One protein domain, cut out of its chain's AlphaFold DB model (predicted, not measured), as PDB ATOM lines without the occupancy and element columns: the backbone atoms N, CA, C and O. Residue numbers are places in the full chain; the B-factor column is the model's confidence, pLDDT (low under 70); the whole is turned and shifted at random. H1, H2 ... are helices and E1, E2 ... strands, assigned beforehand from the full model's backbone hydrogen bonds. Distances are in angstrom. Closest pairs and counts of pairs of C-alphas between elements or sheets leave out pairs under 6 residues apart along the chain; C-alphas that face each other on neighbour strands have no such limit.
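Overview. This is residues 128 to 265 of the 265 residues of an uncharacterized protein of Thermococcus sp (UniProt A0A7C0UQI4). A small three-stranded sheet, E1 to E3, makes one end of an elongated body; H2 packs across one face of it, H1 packs by E1 and H3 by E3. From H2 a bundle with H4, H5 and H6 carries on away from the sheet, and H6 makes the far end. The printed part has 138 residues, with three named strands followed by six named helices; the sheet order is E1, E2, E3, antiparallel throughout, and the class is mostly helix. By its radius of gyration of the C-alphas, 15.5 A, it is compact, though the outline is elongated, spanning 50 by 30 by 26 A.

Along the chain. E1 is residues 137 to 141, 13.7 A long, beginning at C-alpha 137 (25.668, -9.778, 53.270). E2 is residues 147 to 152, 16.4 A, and E3 residues 163 to 168, 16.8 A. H1 is residues 174 to 182, H2 residues 187 to 197, H3 residues 201 to 212, 16.4 A, and H4 residues 218 to 229, 16.0 A. H5 is residues 237 to 248, 16.4 A, and H6 residues 252 to 263, 16.3 A, ending at C-alpha 263 (41.006, -23.580, 21.596).

Arrangement. E1, E2 and E3 form a meander, each strand the antiparallel neighbour of the one before. N 138 and O 151 are 2.9 A apart across the hairpin E1 and E2, and N 150 and O 165 are 2.8 A apart across the hairpin E2 and E3, both within hydrogen-bond range. H1 only grazes the sheet with residues 177 to 182; its closest C-alphas to E1 are those of Leu 181 and Tyr 138, 6.3 A. H2 is on the sheet at a height of 9.7 A, over E2 and E3, and runs across the strands at 76 degrees to E3 on the local plane. H3 only grazes the sheet with residues 201 to 209. With residues 203 to 208 alone H3 touches H2, at a shallow tilt of 21 degrees, opposite ways; the closest C-alphas are those of Gln 204 and Val 196, 5.7 A. H4 is the hub, touching H2, H5 and H6. Its closest C-alphas to H2 are those of Lys 218 and Ile 192, 5.9 A; to H5, Ala 229 and Phe 239, 5.6 A; to H6, Gln 226 and Glu 254, 6.1 A. H5 and H6 touch, opposite ways at a shallow tilt of 34 degrees, only just short of steep; the closest C-alphas are those of Leu 246 and Tyr 255, 6.0 A. H4, H5 and H6 are not on the sheet. In the six helices each O i to N i+4 pair is within hydrogen-bond range.

Size, cuts and confidence. The two C-alphas farthest apart are those of Lys 130 and Leu 264, 51.6 A. The printed part has no cut and no long link. Its mean pLDDT is 82.0; residues 128 to 136, 141 to 145, 154 to 162 and 264 to 265 are under 70.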
ATOM      1  N   ILE A 128      17.296  -0.759  54.495       47.66
ATOM      2  CA  ILE A 128      18.433  -1.589  54.854       47.66
ATOM      3  C   ILE A 128      18.421  -1.647  56.376       47.66
ATOM      4  O   ILE A 128      18.468  -0.589  57.013       47.66
ATOM      5  N   PRO A 129      18.378  -2.843  56.979       44.50
ATOM      6  CA  PRO A 129      18.641  -2.992  58.398       44.50
ATOM      7  C   PRO A 129      19.992  -2.336  58.722       44.50
ATOM      8  O   PRO A 129      21.052  -2.816  58.314       44.50
ATOM      9  N   LYS A 130      19.977  -1.187  59.410       39.81
ATOM     10  CA  LYS A 130      21.196  -0.545  59.914       39.81
ATOM     11  C   LYS A 130      21.747  -1.454  61.019       39.81
ATOM     12  O   LYS A 130      21.227  -1.481  62.134       39.81
ATOM     13  N   LYS A 131      22.795  -2.200  60.656       38.66
ATOM     14  CA  LYS A 131      23.523  -3.211  61.441       38.66
ATOM     15  C   LYS A 131      22.694  -4.442  61.810       38.66
ATOM     16  O   LYS A 131      21.991  -4.438  62.816       38.66
ATOM     17  N   ILE A 132      22.908  -5.516  61.051       42.06
ATOM     18  CA  ILE A 132      22.850  -6.878  61.583       42.06
ATOM     19  C   ILE A 132      24.246  -7.477  61.420       42.06
ATOM     20  O   ILE A 132      24.963  -7.185  60.461       42.06
ATOM     21  N   LEU A 133      24.680  -8.157  62.469       35.69
ATOM     22  CA  LEU A 133      26.045  -8.567  62.756       35.69
ATOM     23  C   LEU A 133      26.507  -9.695  61.819       35.69
ATOM     24  O   LEU A 133      26.532 -10.850  62.194       35.69
ATOM     25  N   SER A 134      26.900  -9.354  60.597       45.47
ATOM     26  CA  SER A 134      28.049  -9.933  59.883       45.47
ATOM     27  C   SER A 134      28.213  -9.123  58.599       45.47
ATOM     28  O   SER A 134      27.312  -9.016  57.774       45.47
ATOM     29  N   ILE A 135      29.346  -8.444  58.447       52.28
ATOM     30  CA  ILE A 135      29.540  -7.328  57.498       52.28
ATOM     31  C   ILE A 135      29.500  -7.772  56.013       52.28
ATOM     32  O   ILE A 135      29.633  -6.945  55.110       52.28
ATOM     33  N   ASN A 136      29.213  -9.047  55.733       61.50
ATOM     34  CA  ASN A 136      29.390  -9.643  54.419       61.50
ATOM     35  C   ASN A 136      28.126  -9.717  53.560       61.50
ATOM     36  O   ASN A 136      28.286  -9.884  52.364       61.50
ATOM     37  N   CYS A 137      26.894  -9.616  54.078       70.44
ATOM     38  CA  CYS A 137      25.668  -9.778  53.270       70.44
ATOM     39  C   CYS A 137      24.531  -8.842  53.716       70.44
ATOM     40  O   CYS A 137      24.327  -8.640  54.906       70.44
ATOM     41  N   TYR A 138      23.745  -8.295  52.781       71.19
ATOM     42  CA  TYR A 138      22.454  -7.655  53.083       71.19
ATOM     43  C   TYR A 138      21.454  -7.805  51.934       71.19
ATOM     44  O   TYR A 138      21.845  -7.958  50.777       71.19
ATOM     45  N   VAL A 139      20.157  -7.720  52.239       74.19
ATOM     46  CA  VAL A 139      19.077  -7.761  51.243       74.19
ATOM     47  C   VAL A 139      18.502  -6.360  51.039       74.19
ATOM     48  O   VAL A 139      18.093  -5.704  51.992       74.19
ATOM     49  N   ALA A 140      18.473  -5.899  49.791       72.12
ATOM     50  CA  ALA A 140      17.831  -4.656  49.380       72.12
ATOM     51  C   ALA A 140      16.590  -4.943  48.532       72.12
ATOM     52  O   ALA A 140      16.640  -5.739  47.597       72.12
ATOM     53  N   PHE A 141      15.494  -4.252  48.816       69.88
ATOM     54  CA  PHE A 141      14.284  -4.305  47.999       69.88
ATOM     55  C   PHE A 141      14.448  -3.465  46.735       69.88
ATOM     56  O   PHE A 141      15.110  -2.424  46.751       69.88
ATOM     57  N   THR A 142      13.891  -3.944  45.625       67.44
ATOM     58  CA  THR A 142      14.066  -3.332  44.299       67.44
ATOM     59  C   THR A 142      12.718  -2.940  43.680       67.44
ATOM     60  O   THR A 142      11.717  -2.847  44.374       67.44
ATOM     61  N   GLU A 143      12.693  -2.701  42.366       62.72
ATOM     62  CA  GLU A 143      11.571  -2.219  41.535       62.72
ATOM     63  C   GLU A 143      10.220  -2.944  41.702       62.72
ATOM     64  O   GLU A 143       9.190  -2.441  41.251       62.72
ATOM     65  N   LYS A 144      10.211  -4.141  42.301       69.25
ATOM     66  CA  LYS A 144       9.003  -4.899  42.647       69.25
ATOM     67  C   LYS A 144       9.014  -5.219  44.141       69.25
ATOM     68  O   LYS A 144      10.089  -5.549  44.644       69.25
ATOM     69  N   PRO A 145       7.847  -5.264  44.808       66.94
ATOM     70  CA  PRO A 145       7.768  -5.602  46.229       66.94
ATOM     71  C   PRO A 145       8.409  -6.950  46.555       66.94
ATOM     72  O   PRO A 145       9.071  -7.110  47.570       66.94
ATOM     73  N   THR A 146       8.271  -7.921  45.658       74.62
ATOM     74  CA  THR A 146       8.795  -9.273  45.850       74.62
ATOM     75  C   THR A 146      10.239  -9.426  45.379       74.62
ATOM     76  O   THR A 146      10.917 -10.366  45.778       74.62
ATOM     77  N   LEU A 147      10.757  -8.507  44.555       76.12
ATOM     78  CA  LEU A 147      12.100  -8.632  44.005       76.12
ATOM     79  C   LEU A 147      13.125  -8.026  44.966       76.12
ATOM     80  O   LEU A 147      13.188  -6.812  45.182       76.12
ATOM     81  N   ALA A 148      13.987  -8.892  45.470       78.69
ATOM     82  CA  ALA A 148      15.064  -8.578  46.382       78.69
ATOM     83  C   ALA A 148      16.431  -8.706  45.696       78.69
ATOM     84  O   ALA A 148      16.624  -9.474  44.749       78.69
ATOM     85  N   ARG A 149      17.408  -7.949  46.191       82.06
ATOM     86  CA  ARG A 149      18.813  -8.008  45.799       82.06
ATOM     87  C   ARG A 149      19.652  -8.360  47.014       82.06
ATOM     88  O   ARG A 149      19.772  -7.549  47.926       82.06
ATOM     89  N   LEU A 150      20.269  -9.534  47.000       83.38
ATOM     90  CA  LEU A 150      21.330  -9.888  47.932       83.38
ATOM     91  C   LEU A 150      22.609  -9.189  47.479       83.38
ATOM     92  O   LEU A 150      23.034  -9.325  46.328       83.38
ATOM     93  N   VAL A 151      23.201  -8.422  48.380       79.06
ATOM     94  CA  VAL A 151      24.490  -7.773  48.187       79.06
ATOM     95  C   VAL A 151      25.476  -8.389  49.153       79.06
ATOM     96  O   VAL A 151      25.302  -8.276  50.363       79.06
ATOM     97  N   ILE A 152      26.513  -9.006  48.602       77.06
ATOM     98  CA  ILE A 152      27.593  -9.605  49.367       77.06
ATOM     99  C   ILE A 152      28.794  -8.660  49.293       77.06
ATOM    100  O   ILE A 152      29.277  -8.329  48.205       77.06
ATOM    101  N   LYS A 153      29.232  -8.168  50.449       71.00
ATOM    102  CA  LYS A 153      30.449  -7.379  50.621       71.00
ATOM    103  C   LYS A 153      31.567  -8.334  51.003       71.00
ATOM    104  O   LYS A 153      31.637  -8.778  52.141       71.00
ATOM    105  N   ASP A 154      32.423  -8.660  50.054       60.06
ATOM    106  CA  ASP A 154      33.559  -9.514  50.350       60.06
ATOM    107  C   ASP A 154      34.778  -8.668  50.720       60.06
ATOM    108  O   ASP A 154      35.541  -8.235  49.860       60.06
ATOM    109  N   TYR A 155      34.942  -8.394  52.014       48.34
ATOM    110  CA  TYR A 155      36.162  -7.763  52.522       48.34
ATOM    111  C   TYR A 155      37.337  -8.754  52.627       48.34
ATOM    112  O   TYR A 155      38.481  -8.322  52.731       48.34
ATOM    113  N   PHE A 156      37.087 -10.070  52.580       41.38
ATOM    114  CA  PHE A 156      38.082 -11.111  52.860       41.38
ATOM    115  C   PHE A 156      38.874 -11.567  51.625       41.38
ATOM    116  O   PHE A 156      39.937 -12.163  51.780       41.38
ATOM    117  N   LEU A 157      38.409 -11.271  50.408       43.56
ATOM    118  CA  LEU A 157      39.090 -11.661  49.163       43.56
ATOM    119  C   LEU A 157      39.936 -10.559  48.501       43.56
ATOM    120  O   LEU A 157      40.392 -10.742  47.373       43.56
ATOM    121  N   GLY A 158      40.153  -9.411  49.155       44.34
ATOM    122  CA  GLY A 158      40.961  -8.319  48.582       44.34
ATOM    123  C   GLY A 158      40.364  -7.707  47.305       44.34
ATOM    124  O   GLY A 158      41.060  -7.060  46.522       44.34
ATOM    125  N   HIS A 159      39.070  -7.924  47.067       48.94
ATOM    126  CA  HIS A 159      38.342  -7.404  45.922       48.94
ATOM    127  C   HIS A 159      37.357  -6.336  46.392       48.94
ATOM    128  O   HIS A 159      36.438  -6.609  47.150       48.94
ATOM    129  N   THR A 160      37.496  -5.116  45.883       50.94
ATOM    130  CA  THR A 160      36.552  -4.008  46.110       50.94
ATOM    131  C   THR A 160      35.187  -4.213  45.434       50.94
ATOM    132  O   THR A 160      34.342  -3.320  45.456       50.94
ATOM    133  N   GLU A 161      34.942  -5.369  44.809       58.72
ATOM    134  CA  GLU A 161      33.730  -5.630  44.039       58.72
ATOM    135  C   GLU A 161      32.659  -6.332  44.877       58.72
ATOM    136  O   GLU A 161      32.838  -7.444  45.370       58.72
ATOM    137  N   HIS A 162      31.494  -5.696  44.970       69.25
ATOM    138  CA  HIS A 162      30.297  -6.286  45.553       69.25
ATOM    139  C   HIS A 162      29.692  -7.345  44.625       69.25
ATOM    140  O   HIS A 162      29.507  -7.117  43.425       69.25
ATOM    141  N   VAL A 163      29.308  -8.491  45.188       75.56
ATOM    142  CA  VAL A 163      28.494  -9.475  44.469       75.56
ATOM    143  C   VAL A 163      27.025  -9.103  44.634       75.56
ATOM    144  O   VAL A 163      26.524  -8.974  45.749       75.56
ATOM    145  N   HIS A 164      26.326  -8.931  43.513       80.75
ATOM    146  CA  HIS A 164      24.909  -8.582  43.485       80.75
ATOM    147  C   HIS A 164      24.089  -9.696  42.846       80.75
ATOM    148  O   HIS A 164      24.317 -10.072  41.695       80.75
ATOM    149  N   LEU A 165      23.094 -10.183  43.575       85.94
ATOM    150  CA  LEU A 165      22.237 -11.287  43.168       85.94
ATOM    151  C   LEU A 165      20.777 -10.892  43.332       85.94
ATOM    152  O   LEU A 165      20.357 -10.538  44.426       85.94
ATOM    153  N   ASN A 166      19.995 -10.946  42.255       84.19
ATOM    154  CA  ASN A 166      18.569 -10.617  42.316       84.19
ATOM    155  C   ASN A 166      17.735 -11.901  42.415       84.19
ATOM    156  O   ASN A 166      17.957 -12.837  41.647       84.19
ATOM    157  N   PHE A 167      16.749 -11.920  43.304       86.25
ATOM    158  CA  PHE A 167      15.847 -13.047  43.515       86.25
ATOM    159  C   PHE A 167      14.452 -12.574  43.910       86.25
ATOM    160  O   PHE A 167      14.275 -11.461  44.397       86.25
ATOM    161  N   ASP A 168      13.462 -13.419  43.659       86.12
ATOM    162  CA  ASP A 168      12.086 -13.177  44.072       86.12
ATOM    163  C   ASP A 168      11.858 -13.811  45.451       86.12
ATOM    164  O   ASP A 168      12.097 -15.009  45.622       86.12
ATOM    165  N   LEU A 169      11.413 -13.011  46.422       82.75
ATOM    166  CA  LEU A 169      11.077 -13.447  47.775       82.75
ATOM    167  C   LEU A 169      10.020 -14.546  47.800       82.75
ATOM    168  O   LEU A 169      10.030 -15.365  48.710       82.75
ATOM    169  N   GLU A 170       9.126 -14.591  46.816       85.31
ATOM    170  CA  GLU A 170       8.075 -15.610  46.756       85.31
ATOM    171  C   GLU A 170       8.600 -16.957  46.255       85.31
ATOM    172  O   GLU A 170       7.982 -17.997  46.464       85.31
ATOM    173  N   GLN A 171       9.774 -16.962  45.621       88.12
ATOM    174  CA  GLN A 171      10.385 -18.166  45.063       88.12
ATOM    175  C   GLN A 171      11.491 -18.750  45.945       88.12
ATOM    176  O   GLN A 171      12.034 -19.813  45.621       88.12
ATOM    177  N   VAL A 172      11.834 -18.093  47.050       89.62
ATOM    178  CA  VAL A 172      12.887 -18.532  47.972       89.62
ATOM    179  C   VAL A 172      12.311 -18.944  49.317       89.62
ATOM    180  O   VAL A 172      11.239 -18.506  49.723       89.62
ATOM    181  N   ASN A 173      13.036 -19.806  50.024       90.81
ATOM    182  CA  ASN A 173      12.690 -20.151  51.394       90.81
ATOM    183  C   ASN A 173      12.886 -18.930  52.310       90.81
ATOM    184  O   ASN A 173      13.990 -18.393  52.410       90.81
ATOM    185  N   PHE A 174      11.823 -18.526  53.001       85.44
ATOM    186  CA  PHE A 174      11.835 -17.375  53.900       85.44
ATOM    187  C   PHE A 174      12.823 -17.532  55.070       85.44
ATOM    188  O   PHE A 174      13.555 -16.597  55.389       85.44
ATOM    189  N   ASN A 175      12.928 -18.734  55.648       88.12
ATOM    190  CA  ASN A 175      13.868 -19.024  56.735       88.12
ATOM    191  C   ASN A 175      15.322 -18.921  56.271       88.12
ATOM    192  O   ASN A 175      16.181 -18.489  57.035       88.12
ATOM    193  N   TRP A 176      15.602 -19.258  55.009       89.12
ATOM    194  CA  TRP A 176      16.932 -19.044  54.438       89.12
ATOM    195  C   TRP A 176      17.266 -17.552  54.342       89.12
ATOM    196  O   TRP A 176      18.369 -17.156  54.701       89.12
ATOM    197  N   VAL A 177      16.315 -16.707  53.925       85.81
ATOM    198  CA  VAL A 177      16.528 -15.248  53.887       85.81
ATOM    199  C   VAL A 177      16.773 -14.699  55.294       85.81
ATOM    200  O   VAL A 177      17.678 -13.889  55.473       85.81
ATOM    201  N   LYS A 178      16.017 -15.172  56.294       82.44
ATOM    202  CA  LYS A 178      16.234 -14.802  57.699       82.44
ATOM    203  C   LYS A 178      17.640 -15.188  58.164       82.44
ATOM    204  O   LYS A 178      18.368 -14.309  58.605       82.44
ATOM    205  N   LYS A 179      18.058 -16.440  57.937       84.31
ATOM    206  CA  LYS A 179      19.422 -16.923  58.224       84.31
ATOM    207  C   LYS A 179      20.489 -16.029  57.585       84.31
ATOM    208  O   LYS A 179      21.413 -15.606  58.266       84.31
ATOM    209  N   VAL A 180      20.349 -15.691  56.297       82.69
ATOM    210  CA  VAL A 180      21.293 -14.803  55.586       82.69
ATOM    211  C   VAL A 180      21.432 -13.448  56.278       82.69
ATOM    212  O   VAL A 180      22.523 -12.881  56.293       82.69
ATOM    213  N   LEU A 181      20.331 -12.916  56.810       76.31
ATOM    214  CA  LEU A 181      20.303 -11.611  57.458       76.31
ATOM    215  C   LEU A 181      20.806 -11.656  58.902       76.31
ATOM    216  O   LEU A 181      21.458 -10.700  59.304       76.31
ATOM    217  N   THR A 182      20.511 -12.714  59.665       74.88
ATOM    218  CA  THR A 182      20.826 -12.811  61.102       74.88
ATOM    219  C   THR A 182      22.159 -13.492  61.380       74.88
ATOM    220  O   THR A 182      22.994 -12.935  62.087       74.88
ATOM    221  N   ASP A 183      22.364 -14.663  60.785       74.56
ATOM    222  CA  ASP A 183      23.450 -15.589  61.123       74.56
ATOM    223  C   ASP A 183      24.536 -15.590  60.037       74.56
ATOM    224  O   ASP A 183      25.633 -16.121  60.216       74.56
ATOM    225  N   GLY A 184      24.229 -14.982  58.889       76.75
ATOM    226  CA  GLY A 184      25.084 -14.953  57.719       76.75
ATOM    227  C   GLY A 184      25.061 -16.266  56.937       76.75
ATOM    228  O   GLY A 184      24.134 -17.077  57.005       76.75
ATOM    229  N   LEU A 185      26.090 -16.449  56.119       80.62
ATOM    230  CA  LEU A 185      26.241 -17.596  55.231       80.62
ATOM    231  C   LEU A 185      27.507 -18.367  55.577       80.62
ATOM    232  O   LEU A 185      28.542 -17.778  55.892       80.62
ATOM    233  N   THR A 186      27.443 -19.689  55.452       84.88
ATOM    234  CA  THR A 186      28.639 -20.530  55.554       84.88
ATOM    235  C   THR A 186      29.609 -20.220  54.410       84.88
ATOM    236  O   THR A 186      29.210 -19.774  53.331       84.88
ATOM    237  N   LYS A 187      30.902 -20.511  54.605       82.94
ATOM    238  CA  LYS A 187      31.931 -20.351  53.559       82.94
ATOM    239  C   LYS A 187      31.574 -21.110  52.274       82.94
ATOM    240  O   LYS A 187      31.848 -20.641  51.172       82.94
ATOM    241  N   GLU A 188      30.945 -22.273  52.409       86.88
ATOM    242  CA  GLU A 188      30.466 -23.061  51.278       86.88
ATOM    243  C   GLU A 188      29.312 -22.379  50.532       86.88
ATOM    244  O   GLU A 188      29.377 -22.258  49.309       86.88
ATOM    245  N   GLU A 189      28.296 -21.882  51.244       88.12
ATOM    246  CA  GLU A 189      27.194 -21.132  50.630       88.12
ATOM    247  C   GLU A 189      27.697 -19.857  49.935       88.12
ATOM    248  O   GLU A 189      27.245 -19.547  48.833       88.12
ATOM    249  N   LEU A 190      28.667 -19.153  50.528       85.81
ATOM    250  CA  LEU A 190      29.310 -17.989  49.912       85.81
ATOM    251  C   LEU A 190      30.020 -18.364  48.607       85.81
ATOM    252  O   LEU A 190      29.753 -17.749  47.576       85.81
ATOM    253  N   ASN A 191      30.840 -19.418  48.611       86.56
ATOM    254  CA  ASN A 191      31.508 -19.904  47.399       86.56
ATOM    255  C   ASN A 191      30.497 -20.305  46.308       86.56
ATOM    256  O   ASN A 191      30.710 -20.017  45.129       86.56
ATOM    257  N   ILE A 192      29.383 -20.944  46.680       92.06
ATOM    258  CA  ILE A 192      28.295 -21.272  45.748       92.06
ATOM    259  C   ILE A 192      27.697 -19.991  45.153       92.06
ATOM    260  O   ILE A 192      27.541 -19.899  43.934       92.06
ATOM    261  N   LEU A 193      27.389 -18.987  45.979       90.31
ATOM    262  CA  LEU A 193      26.811 -17.719  45.529       90.31
ATOM    263  C   LEU A 193      27.765 -16.895  44.657       90.31
ATOM    264  O   LEU A 193      27.303 -16.282  43.694       90.31
ATOM    265  N   GLU A 194      29.075 -16.926  44.927       87.94
ATOM    266  CA  GLU A 194      30.100 -16.364  44.035       87.94
ATOM    267  C   GLU A 194      29.968 -16.954  42.626       87.94
ATOM    268  O   GLU A 194      29.933 -16.219  41.638       87.94
ATOM    269  N   GLY A 195      29.831 -18.280  42.527       92.12
ATOM    270  CA  GLY A 195      29.640 -18.965  41.251       92.12
ATOM    271  C   GLY A 195      28.307 -18.596  40.600       92.12
ATOM    272  O   GLY A 195      28.260 -18.264  39.415       92.12
ATOM    273  N   VAL A 196      27.220 -18.558  41.374       93.62
ATOM    274  CA  VAL A 196      25.891 -18.152  40.884       93.62
ATOM    275  C   VAL A 196      25.909 -16.729  40.316       93.62
ATOM    276  O   VAL A 196      25.297 -16.476  39.274       93.62
ATOM    277  N   ALA A 197      26.650 -15.803  40.923       90.44
ATOM    278  CA  ALA A 197      26.760 -14.422  40.453       90.44
ATOM    279  C   ALA A 197      27.383 -14.293  39.058       90.44
ATOM    280  O   ALA A 197      27.080 -13.351  38.322       90.44
ATOM    281  N   LEU A 198      28.187 -15.273  38.647       91.38
ATOM    282  CA  LEU A 198      28.775 -15.339  37.314       91.38
ATOM    283  C   LEU A 198      27.806 -15.883  36.251       91.38
ATOM    284  O   LEU A 198      28.166 -15.949  35.077       91.38
ATOM    285  N   LEU A 199      26.568 -16.239  36.597       92.69
ATOM    286  CA  LEU A 199      25.567 -16.736  35.645       92.69
ATOM    287  C   LEU A 199      24.703 -15.597  35.069       92.69
ATOM    288  O   LEU A 199      24.975 -14.411  35.275       92.69
ATOM    289  N   SER A 200      23.715 -15.931  34.233       90.44
ATOM    290  CA  SER A 200      22.708 -14.969  33.755       90.44
ATOM    291  C   SER A 200      21.676 -14.672  34.848       90.44
ATOM    292  O   SER A 200      21.462 -15.498  35.732       90.44
ATOM    293  N   ARG A 201      20.970 -13.536  34.763       86.69
ATOM    294  CA  ARG A 201      19.944 -13.145  35.751       86.69
ATOM    295  C   ARG A 201      18.846 -14.204  35.933       86.69
ATOM    296  O   ARG A 201      18.458 -14.484  37.061       86.69
ATOM    297  N   SER A 202      18.378 -14.820  34.847       89.25
ATOM    298  CA  SER A 202      17.378 -15.898  34.911       89.25
ATOM    299  C   SER A 202      17.909 -17.135  35.641       89.25
ATOM    300  O   SER A 202      17.213 -17.742  36.451       89.25
ATOM    301  N   THR A 203      19.176 -17.482  35.406       92.00
ATOM    302  CA  THR A 203      19.821 -18.616  36.074       92.00
ATOM    303  C   THR A 203      20.088 -18.313  37.547       92.00
ATOM    304  O   THR A 203      19.880 -19.187  38.382       92.00
ATOM    305  N   GLN A 204      20.473 -17.077  37.881       92.25
ATOM    306  CA  GLN A 204      20.640 -16.623  39.264       92.25
ATOM    307  C   GLN A 204      19.363 -16.841  40.080       92.25
ATOM    308  O   GLN A 204      19.428 -17.474  41.126       92.25
ATOM    309  N   GLN A 205      18.200 -16.413  39.575       91.00
ATOM    310  CA  GLN A 205      16.918 -16.613  40.267       91.00
ATOM    311  C   GLN A 205      16.644 -18.094  40.557       91.00
ATOM    312  O   GLN A 205      16.375 -18.469  41.700       91.00
ATOM    313  N   LYS A 206      16.794 -18.954  39.539       94.06
ATOM    314  CA  LYS A 206      16.615 -20.404  39.688       94.06
ATOM    315  C   LYS A 206      17.571 -20.991  40.727       94.06
ATOM    316  O   LYS A 206      17.169 -21.812  41.546       94.06
ATOM    317  N   PHE A 207      18.839 -20.598  40.685       95.12
ATOM    318  CA  PHE A 207      19.870 -21.171  41.545       95.12
ATOM    319  C   PHE A 207      19.738 -20.689  42.988       95.12
ATOM    320  O   PHE A 207      19.867 -21.503  43.894       95.12
ATOM    321  N   ILE A 208      19.383 -19.424  43.221       93.56
ATOM    322  CA  ILE A 208      19.086 -18.917  44.568       93.56
ATOM    323  C   ILE A 208      17.867 -19.641  45.152       93.56
ATOM    324  O   ILE A 208      17.905 -20.061  46.305       93.56
ATOM    325  N   SER A 209      16.820 -19.883  44.353       94.31
ATOM    326  CA  SER A 209      15.675 -20.697  44.786       94.31
ATOM    327  C   SER A 209      16.105 -22.109  45.209       94.31
ATOM    328  O   SER A 209      15.732 -22.570  46.289       94.31
ATOM    329  N   LEU A 210      16.951 -22.778  44.417       95.75
ATOM    330  CA  LEU A 210      17.490 -24.098  44.765       95.75
ATOM    331  C   LEU A 210      18.367 -24.063  46.021       95.75
ATOM    332  O   LEU A 210      18.220 -24.941  46.872       95.75
ATOM    333  N   LEU A 211      19.243 -23.063  46.155       94.50
ATOM    334  CA  LEU A 211      20.111 -22.900  47.321       94.50
ATOM    335  C   LEU A 211      19.292 -22.686  48.588       94.50
ATOM    336  O   LEU A 211      19.517 -23.372  49.578       94.50
ATOM    337  N   SER A 212      18.280 -21.817  48.524       93.94
ATOM    338  CA  SER A 212      17.406 -21.526  49.662       93.94
ATOM    339  C   SER A 212      16.669 -22.761  50.194       93.94
ATOM    340  O   SER A 212      16.222 -22.783  51.335       93.94
ATOM    341  N   ARG A 213      16.551 -23.812  49.376       94.75
ATOM    342  CA  ARG A 213      15.891 -25.080  49.713       94.75
ATOM    343  C   ARG A 213      16.882 -26.219  49.988       94.75
ATOM    344  O   ARG A 213      16.449 -27.362  50.066       94.75
ATOM    345  N   GLY A 214      18.187 -25.938  50.048       92.44
ATOM    346  CA  GLY A 214      19.234 -26.948  50.242       92.44
ATOM    347  C   GLY A 214      19.432 -27.901  49.054       92.44
ATOM    348  O   GLY A 214      19.969 -28.988  49.220       92.44
ATOM    349  N   LYS A 215      18.981 -27.534  47.845       94.44
ATOM    350  CA  LYS A 215      18.990 -28.404  46.644       94.44
ATOM    351  C   LYS A 215      20.071 -28.046  45.615       94.44
ATOM    352  O   LYS A 215      20.120 -28.655  44.534       94.44
ATOM    353  N   LEU A 216      20.901 -27.044  45.909       96.06
ATOM    354  CA  LEU A 216      21.994 -26.597  45.046       96.06
ATOM    355  C   LEU A 216      23.346 -27.081  45.584       96.06
ATOM    356  O   LEU A 216      23.727 -26.709  46.686       96.06
ATOM    357  N   SER A 217      24.073 -27.855  44.776       94.56
ATOM    358  CA  SER A 217      25.456 -28.266  45.044       94.56
ATOM    359  C   SER A 217      26.450 -27.456  44.206       94.56
ATOM    360  O   SER A 217      26.071 -26.862  43.188       94.56
ATOM    361  N   LYS A 218      27.733 -27.473  44.594       95.25
ATOM    362  CA  LYS A 218      28.817 -26.866  43.802       95.25
ATOM    363  C   LYS A 218      28.914 -27.466  42.401       95.25
ATOM    364  O   LYS A 218      29.071 -26.701  41.456       95.25
ATOM    365  N   ASP A 219      28.717 -28.774  42.241       96.25
ATOM    366  CA  ASP A 219      28.793 -29.436  40.927       96.25
ATOM    367  C   ASP A 219      27.754 -28.874  39.953       96.25
ATOM    368  O   ASP A 219      28.062 -28.541  38.809       96.25
ATOM    369  N   LYS A 220      26.516 -28.656  40.424       96.31
ATOM    370  CA  LYS A 220      25.461 -28.039  39.603       96.31
ATOM    371  C   LYS A 220      25.836 -26.622  39.166       96.31
ATOM    372  O   LYS A 220      25.465 -26.210  38.063       96.31
ATOM    373  N   VAL A 221      26.545 -25.873  40.014       97.25
ATOM    374  CA  VAL A 221      27.088 -24.550  39.672       97.25
ATOM    375  C   VAL A 221      28.215 -24.681  38.654       97.25
ATOM    376  O   VAL A 221      28.163 -23.997  37.635       97.25
ATOM    377  N   ALA A 222      29.164 -25.596  38.856       97.19
ATOM    378  CA  ALA A 222      30.273 -25.845  37.938       97.19
ATOM    379  C   ALA A 222      29.781 -26.200  36.525       97.19
ATOM    380  O   ALA A 222      30.147 -25.531  35.558       97.19
ATOM    381  N   SER A 223      28.838 -27.143  36.394       96.69
ATOM    382  CA  SER A 223      28.259 -27.506  35.092       96.69
ATOM    383  C   SER A 223      27.462 -26.361  34.444       96.69
ATOM    384  O   SER A 223      27.343 -26.271  33.220       96.69
ATOM    385  N   ALA A 224      26.848 -25.473  35.236       96.75
ATOM    386  CA  ALA A 224      26.187 -24.279  34.703       96.75
ATOM    387  C   ALA A 224      27.203 -23.234  34.220       96.75
ATOM    388  O   ALA A 224      27.014 -22.641  33.155       96.75
ATOM    389  N   LEU A 225      28.289 -23.048  34.967       96.81
ATOM    390  CA  LEU A 225      29.377 -22.138  34.632       96.81
ATOM    391  C   LEU A 225      30.134 -22.585  33.385       96.81
ATOM    392  O   LEU A 225      30.399 -21.750  32.525       96.81
ATOM    393  N   GLN A 226      30.397 -23.881  33.235       96.00
ATOM    394  CA  GLN A 226      30.990 -24.460  32.031       96.00
ATOM    395  C   GLN A 226      30.170 -24.108  30.786       96.00
ATOM    396  O   GLN A 226      30.673 -23.488  29.850       96.00
ATOM    397  N   ARG A 227      28.863 -24.400  30.810       94.31
ATOM    398  CA  ARG A 227      27.947 -24.062  29.708       94.31
ATOM    399  C   ARG A 227      27.883 -22.561  29.432       94.31
ATOM    400  O   ARG A 227      27.768 -22.159  28.276       94.31
ATOM    401  N   ALA A 228      27.947 -21.730  30.473       94.00
ATOM    402  CA  ALA A 228      27.980 -20.280  30.319       94.00
ATOM    403  C   ALA A 228      29.296 -19.805  29.679       94.00
ATOM    404  O   ALA A 228      29.260 -18.997  28.755       94.00
ATOM    405  N   ALA A 229      30.442 -20.326  30.123       93.81
ATOM    406  CA  ALA A 229      31.768 -19.952  29.637       93.81
ATOM    407  C   ALA A 229      31.968 -20.268  28.153       93.81
ATOM    408  O   ALA A 229      32.551 -19.454  27.438       93.81
ATOM    409  N   LEU A 230      31.425 -21.390  27.669       92.12
ATOM    410  CA  LEU A 230      31.498 -21.766  26.253       92.12
ATOM    411  C   LEU A 230      30.861 -20.726  25.313       92.12
ATOM    412  O   LEU A 230      31.243 -20.639  24.151       92.12
ATOM    413  N   ARG A 231      29.931 -19.905  25.819       90.19
ATOM    414  CA  ARG A 231      29.242 -18.848  25.057       90.19
ATOM    415  C   ARG A 231      29.878 -17.465  25.216       90.19
ATOM    416  O   ARG A 231      29.423 -16.509  24.596       90.19
ATOM    417  N   LEU A 232      30.893 -17.323  26.070       89.88
ATOM    418  CA  LEU A 232      31.538 -16.042  26.353       89.88
ATOM    419  C   LEU A 232      32.802 -15.853  25.520       89.88
ATOM    420  O   LEU A 232      33.542 -16.797  25.245       89.88
ATOM    421  N   GLN A 233      33.115 -14.602  25.184       86.88
ATOM    422  CA  GLN A 233      34.402 -14.248  24.587       86.88
ATOM    423  C   GLN A 233      35.556 -14.537  25.561       86.88
ATOM    424  O   GLN A 233      35.484 -14.174  26.739       86.88
ATOM    425  N   ARG A 234      36.649 -15.126  25.052       84.00
ATOM    426  CA  ARG A 234      37.840 -15.523  25.835       84.00
ATOM    427  C   ARG A 234      38.460 -14.374  26.638       84.00
ATOM    428  O   ARG A 234      38.858 -14.553  27.786       84.00
ATOM    429  N   LYS A 235      38.513 -13.180  26.042       85.44
ATOM    430  CA  LYS A 235      39.078 -11.976  26.670       85.44
ATOM    431  C   LYS A 235      38.131 -11.320  27.683       85.44
ATOM    432  O   LYS A 235      38.532 -10.398  28.384       85.44
ATOM    433  N   SER A 236      36.875 -11.768  27.787       89.56
ATOM    434  CA  SER A 236      35.918 -11.136  28.693       89.56
ATOM    435  C   SER A 236      36.294 -11.372  30.160       89.56
ATOM    436  O   SER A 236      36.618 -12.487  30.577       89.56
ATOM    437  N   LYS A 237      36.164 -10.326  30.987       87.94
ATOM    438  CA  LYS A 237      36.379 -10.405  32.443       87.94
ATOM    439  C   LYS A 237      35.531 -11.509  33.082       87.94
ATOM    440  O   LYS A 237      35.989 -12.198  33.990       87.94
ATOM    441  N   LYS A 238      34.305 -11.708  32.583       88.81
ATOM    442  CA  LYS A 238      33.381 -12.751  33.049       88.81
ATOM    443  C   LYS A 238      33.916 -14.159  32.775       88.81
ATOM    444  O   LYS A 238      33.904 -14.975  33.689       88.81
ATOM    445  N   PHE A 239      34.449 -14.422  31.581       91.44
ATOM    446  CA  PHE A 239      35.075 -15.707  31.248       91.44
ATOM    447  C   PHE A 239      36.250 -16.025  32.187       91.44
ATOM    448  O   PHE A 239      36.289 -17.091  32.796       91.44
ATOM    449  N   GLN A 240      37.142 -15.055  32.402       91.50
ATOM    450  CA  GLN A 240      38.293 -15.210  33.303       91.50
ATOM    451  C   GLN A 240      37.889 -15.445  34.765       91.50
ATOM    452  O   GLN A 240      38.568 -16.165  35.497       91.50
ATOM    453  N   LYS A 241      36.785 -14.838  35.218       91.44
ATOM    454  CA  LYS A 241      36.235 -15.089  36.557       91.44
ATOM    455  C   LYS A 241      35.662 -16.500  36.690       91.44
ATOM    456  O   LYS A 241      35.876 -17.124  37.721       91.44
ATOM    457  N   ILE A 242      34.987 -17.010  35.657       94.44
ATOM    458  CA  ILE A 242      34.461 -18.384  35.657       94.44
ATOM    459  C   ILE A 242      35.603 -19.396  35.778       94.44
ATOM    460  O   ILE A 242      35.558 -20.259  36.650       94.44
ATOM    461  N   LEU A 243      36.648 -19.254  34.960       94.25
ATOM    462  CA  LEU A 243      37.811 -20.142  35.007       94.25
ATOM    463  C   LEU A 243      38.500 -20.131  36.377       94.25
ATOM    464  O   LEU A 243      38.812 -21.189  36.921       94.25
ATOM    465  N   ARG A 244      38.683 -18.944  36.968       93.12
ATOM    466  CA  ARG A 244      39.232 -18.810  38.324       93.12
ATOM    467  C   ARG A 244      38.364 -19.493  39.373       93.12
ATOM    468  O   ARG A 244      38.910 -20.158  40.247       93.12
ATOM    469  N   TRP A 245      37.043 -19.352  39.286       93.88
ATOM    470  CA  TRP A 245      36.131 -20.005  40.221       93.88
ATOM    471  C   TRP A 245      36.209 -21.534  40.110       93.88
ATOM    472  O   TRP A 245      36.308 -22.197  41.138       93.88
ATOM    473  N   LEU A 246      36.233 -22.091  38.892       96.00
ATOM    474  CA  LEU A 246      36.355 -23.541  38.677       96.00
ATOM    475  C   LEU A 246      37.662 -24.086  39.266       96.00
ATOM    476  O   LEU A 246      37.624 -25.038  40.041       96.00
ATOM    477  N   LYS A 247      38.791 -23.421  38.988       94.12
ATOM    478  CA  LYS A 247      40.107 -23.806  39.519       94.12
ATOM    479  C   LYS A 247      40.171 -23.707  41.050       94.12
ATOM    480  O   LYS A 247      40.587 -24.649  41.709       94.12
ATOM    481  N   LYS A 248      39.690 -22.597  41.635       92.69
ATOM    482  CA  LYS A 248      39.614 -22.385  43.101       92.69
ATOM    483  C   LYS A 248      38.805 -23.481  43.809       92.69
ATOM    484  O   LYS A 248      39.047 -23.744  44.982       92.69
ATOM    485  N   ASN A 249      37.836 -24.086  43.121       93.06
ATOM    486  CA  ASN A 249      36.934 -25.095  43.675       93.06
ATOM    487  C   ASN A 249      37.225 -26.524  43.168       93.06
ATOM    488  O   ASN A 249      36.363 -27.384  43.308       93.06
ATOM    489  N   ASN A 250      38.420 -26.789  42.620       95.75
ATOM    490  CA  ASN A 250      38.884 -28.114  42.178       95.75
ATOM    491  C   ASN A 250      38.048 -28.775  41.056       95.75
ATOM    492  O   ASN A 250      38.008 -29.998  40.944       95.75
ATOM    493  N   PHE A 251      37.409 -27.983  40.188       96.50
ATOM    494  CA  PHE A 251      36.673 -28.471  39.011       96.50
ATOM    495  C   PHE A 251      37.571 -28.533  37.764       96.50
ATOM    496  O   PHE A 251      37.327 -27.857  36.760       96.50
ATOM    497  N   GLU A 252      38.650 -29.321  37.840       93.69
ATOM    498  CA  GLU A 252      39.677 -29.418  36.784       93.69
ATOM    499  C   GLU A 252      39.129 -29.993  35.470       93.69
ATOM    500  O   GLU A 252      39.539 -29.577  34.384       93.69
ATOM    501  N   LYS A 253      38.154 -30.906  35.549       93.69
ATOM    502  CA  LYS A 253      37.508 -31.503  34.372       93.69
ATOM    503  C   LYS A 253      36.737 -30.451  33.574       93.69
ATOM    504  O   LYS A 253      36.942 -30.317  32.369       93.69
ATOM    505  N   GLU A 254      35.873 -29.686  34.236       94.94
ATOM    506  CA  GLU A 254      35.103 -28.601  33.627       94.94
ATOM    507  C   GLU A 254      36.020 -27.480  33.135       94.94
ATOM    508  O   GLU A 254      35.798 -26.945  32.050       94.94
ATOM    509  N   TYR A 255      37.054 -27.135  33.909       93.75
ATOM    510  CA  TYR A 255      38.066 -26.162  33.506       93.75
ATOM    511  C   TYR A 255      38.740 -26.582  32.192       93.75
ATOM    512  O   TYR A 255      38.734 -25.821  31.222       93.75
ATOM    513  N   SER A 256      39.256 -27.810  32.139       91.19
ATOM    514  CA  SER A 256      39.980 -28.350  30.985       91.19
ATOM    515  C   SER A 256      39.099 -28.431  29.742       91.19
ATOM    516  O   SER A 256      39.512 -27.992  28.669       91.19
ATOM    517  N   ASP A 257      37.855 -28.900  29.876       92.25
ATOM    518  CA  ASP A 257      36.916 -28.986  28.752       92.25
ATOM    519  C   ASP A 257      36.613 -27.605  28.138       92.25
ATOM    520  O   ASP A 257      36.552 -27.473  26.913       92.25
ATOM    521  N   ILE A 258      36.508 -26.544  28.952       91.75
ATOM    522  CA  ILE A 258      36.342 -25.172  28.439       91.75
ATOM    523  C   ILE A 258      37.568 -24.743  27.633       91.75
ATOM    524  O   ILE A 258      37.411 -24.167  26.553       91.75
ATOM    525  N   ILE A 259      38.775 -24.990  28.152       90.25
ATOM    526  CA  ILE A 259      40.018 -24.607  27.474       90.25
ATOM    527  C   ILE A 259      40.137 -25.343  26.138       90.25
ATOM    528  O   ILE A 259      40.343 -24.682  25.120       90.25
ATOM    529  N   ILE A 260      39.930 -26.662  26.117       88.56
ATOM    530  CA  ILE A 260      40.011 -27.493  24.907       88.56
ATOM    531  C   ILE A 260      39.009 -27.006  23.858       88.56
ATOM    532  O   ILE A 260      39.405 -26.579  22.773       88.56
ATOM    533  N   ARG A 261      37.712 -26.972  24.192       86.44
ATOM    534  CA  ARG A 261      36.656 -26.606  23.233       86.44
ATOM    535  C   ARG A 261      36.796 -25.191  22.704       86.44
ATOM    536  O   ARG A 261      36.445 -24.935  21.562       86.44
ATOM    537  N   ARG A 262      37.277 -24.254  23.522       82.12
ATOM    538  CA  ARG A 262      37.481 -22.876  23.066       82.12
ATOM    539  C   ARG A 262      38.772 -22.713  22.273       82.12
ATOM    540  O   ARG A 262      38.901 -21.670  21.663       82.12
ATOM    541  N   THR A 263      39.733 -23.641  22.352       75.06
ATOM    542  CA  THR A 263      41.006 -23.580  21.596       75.06
ATOM    543  C   THR A 263      40.857 -24.160  20.202       75.06
ATOM    544  O   THR A 263      41.522 -23.696  19.287       75.06
ATOM    545  N   LEU A 264      39.954 -25.125  20.052       64.38
ATOM    546  CA  LEU A 264      39.611 -25.751  18.779       64.38
ATOM    547  C   LEU A 264      38.574 -24.955  17.954       64.38
ATOM    548  O   LEU A 264      38.287 -25.347  16.829       64.38
ATOM    549  N   LEU A 265      38.007 -23.873  18.511       56.84
ATOM    550  CA  LEU A 265      37.010 -22.976  17.896       56.84
ATOM    551  C   LEU A 265      37.534 -21.541  17.832       56.84
ATOM    552  O   LEU A 265      37.246 -20.860  16.830       56.84
TER     553      LEU A 265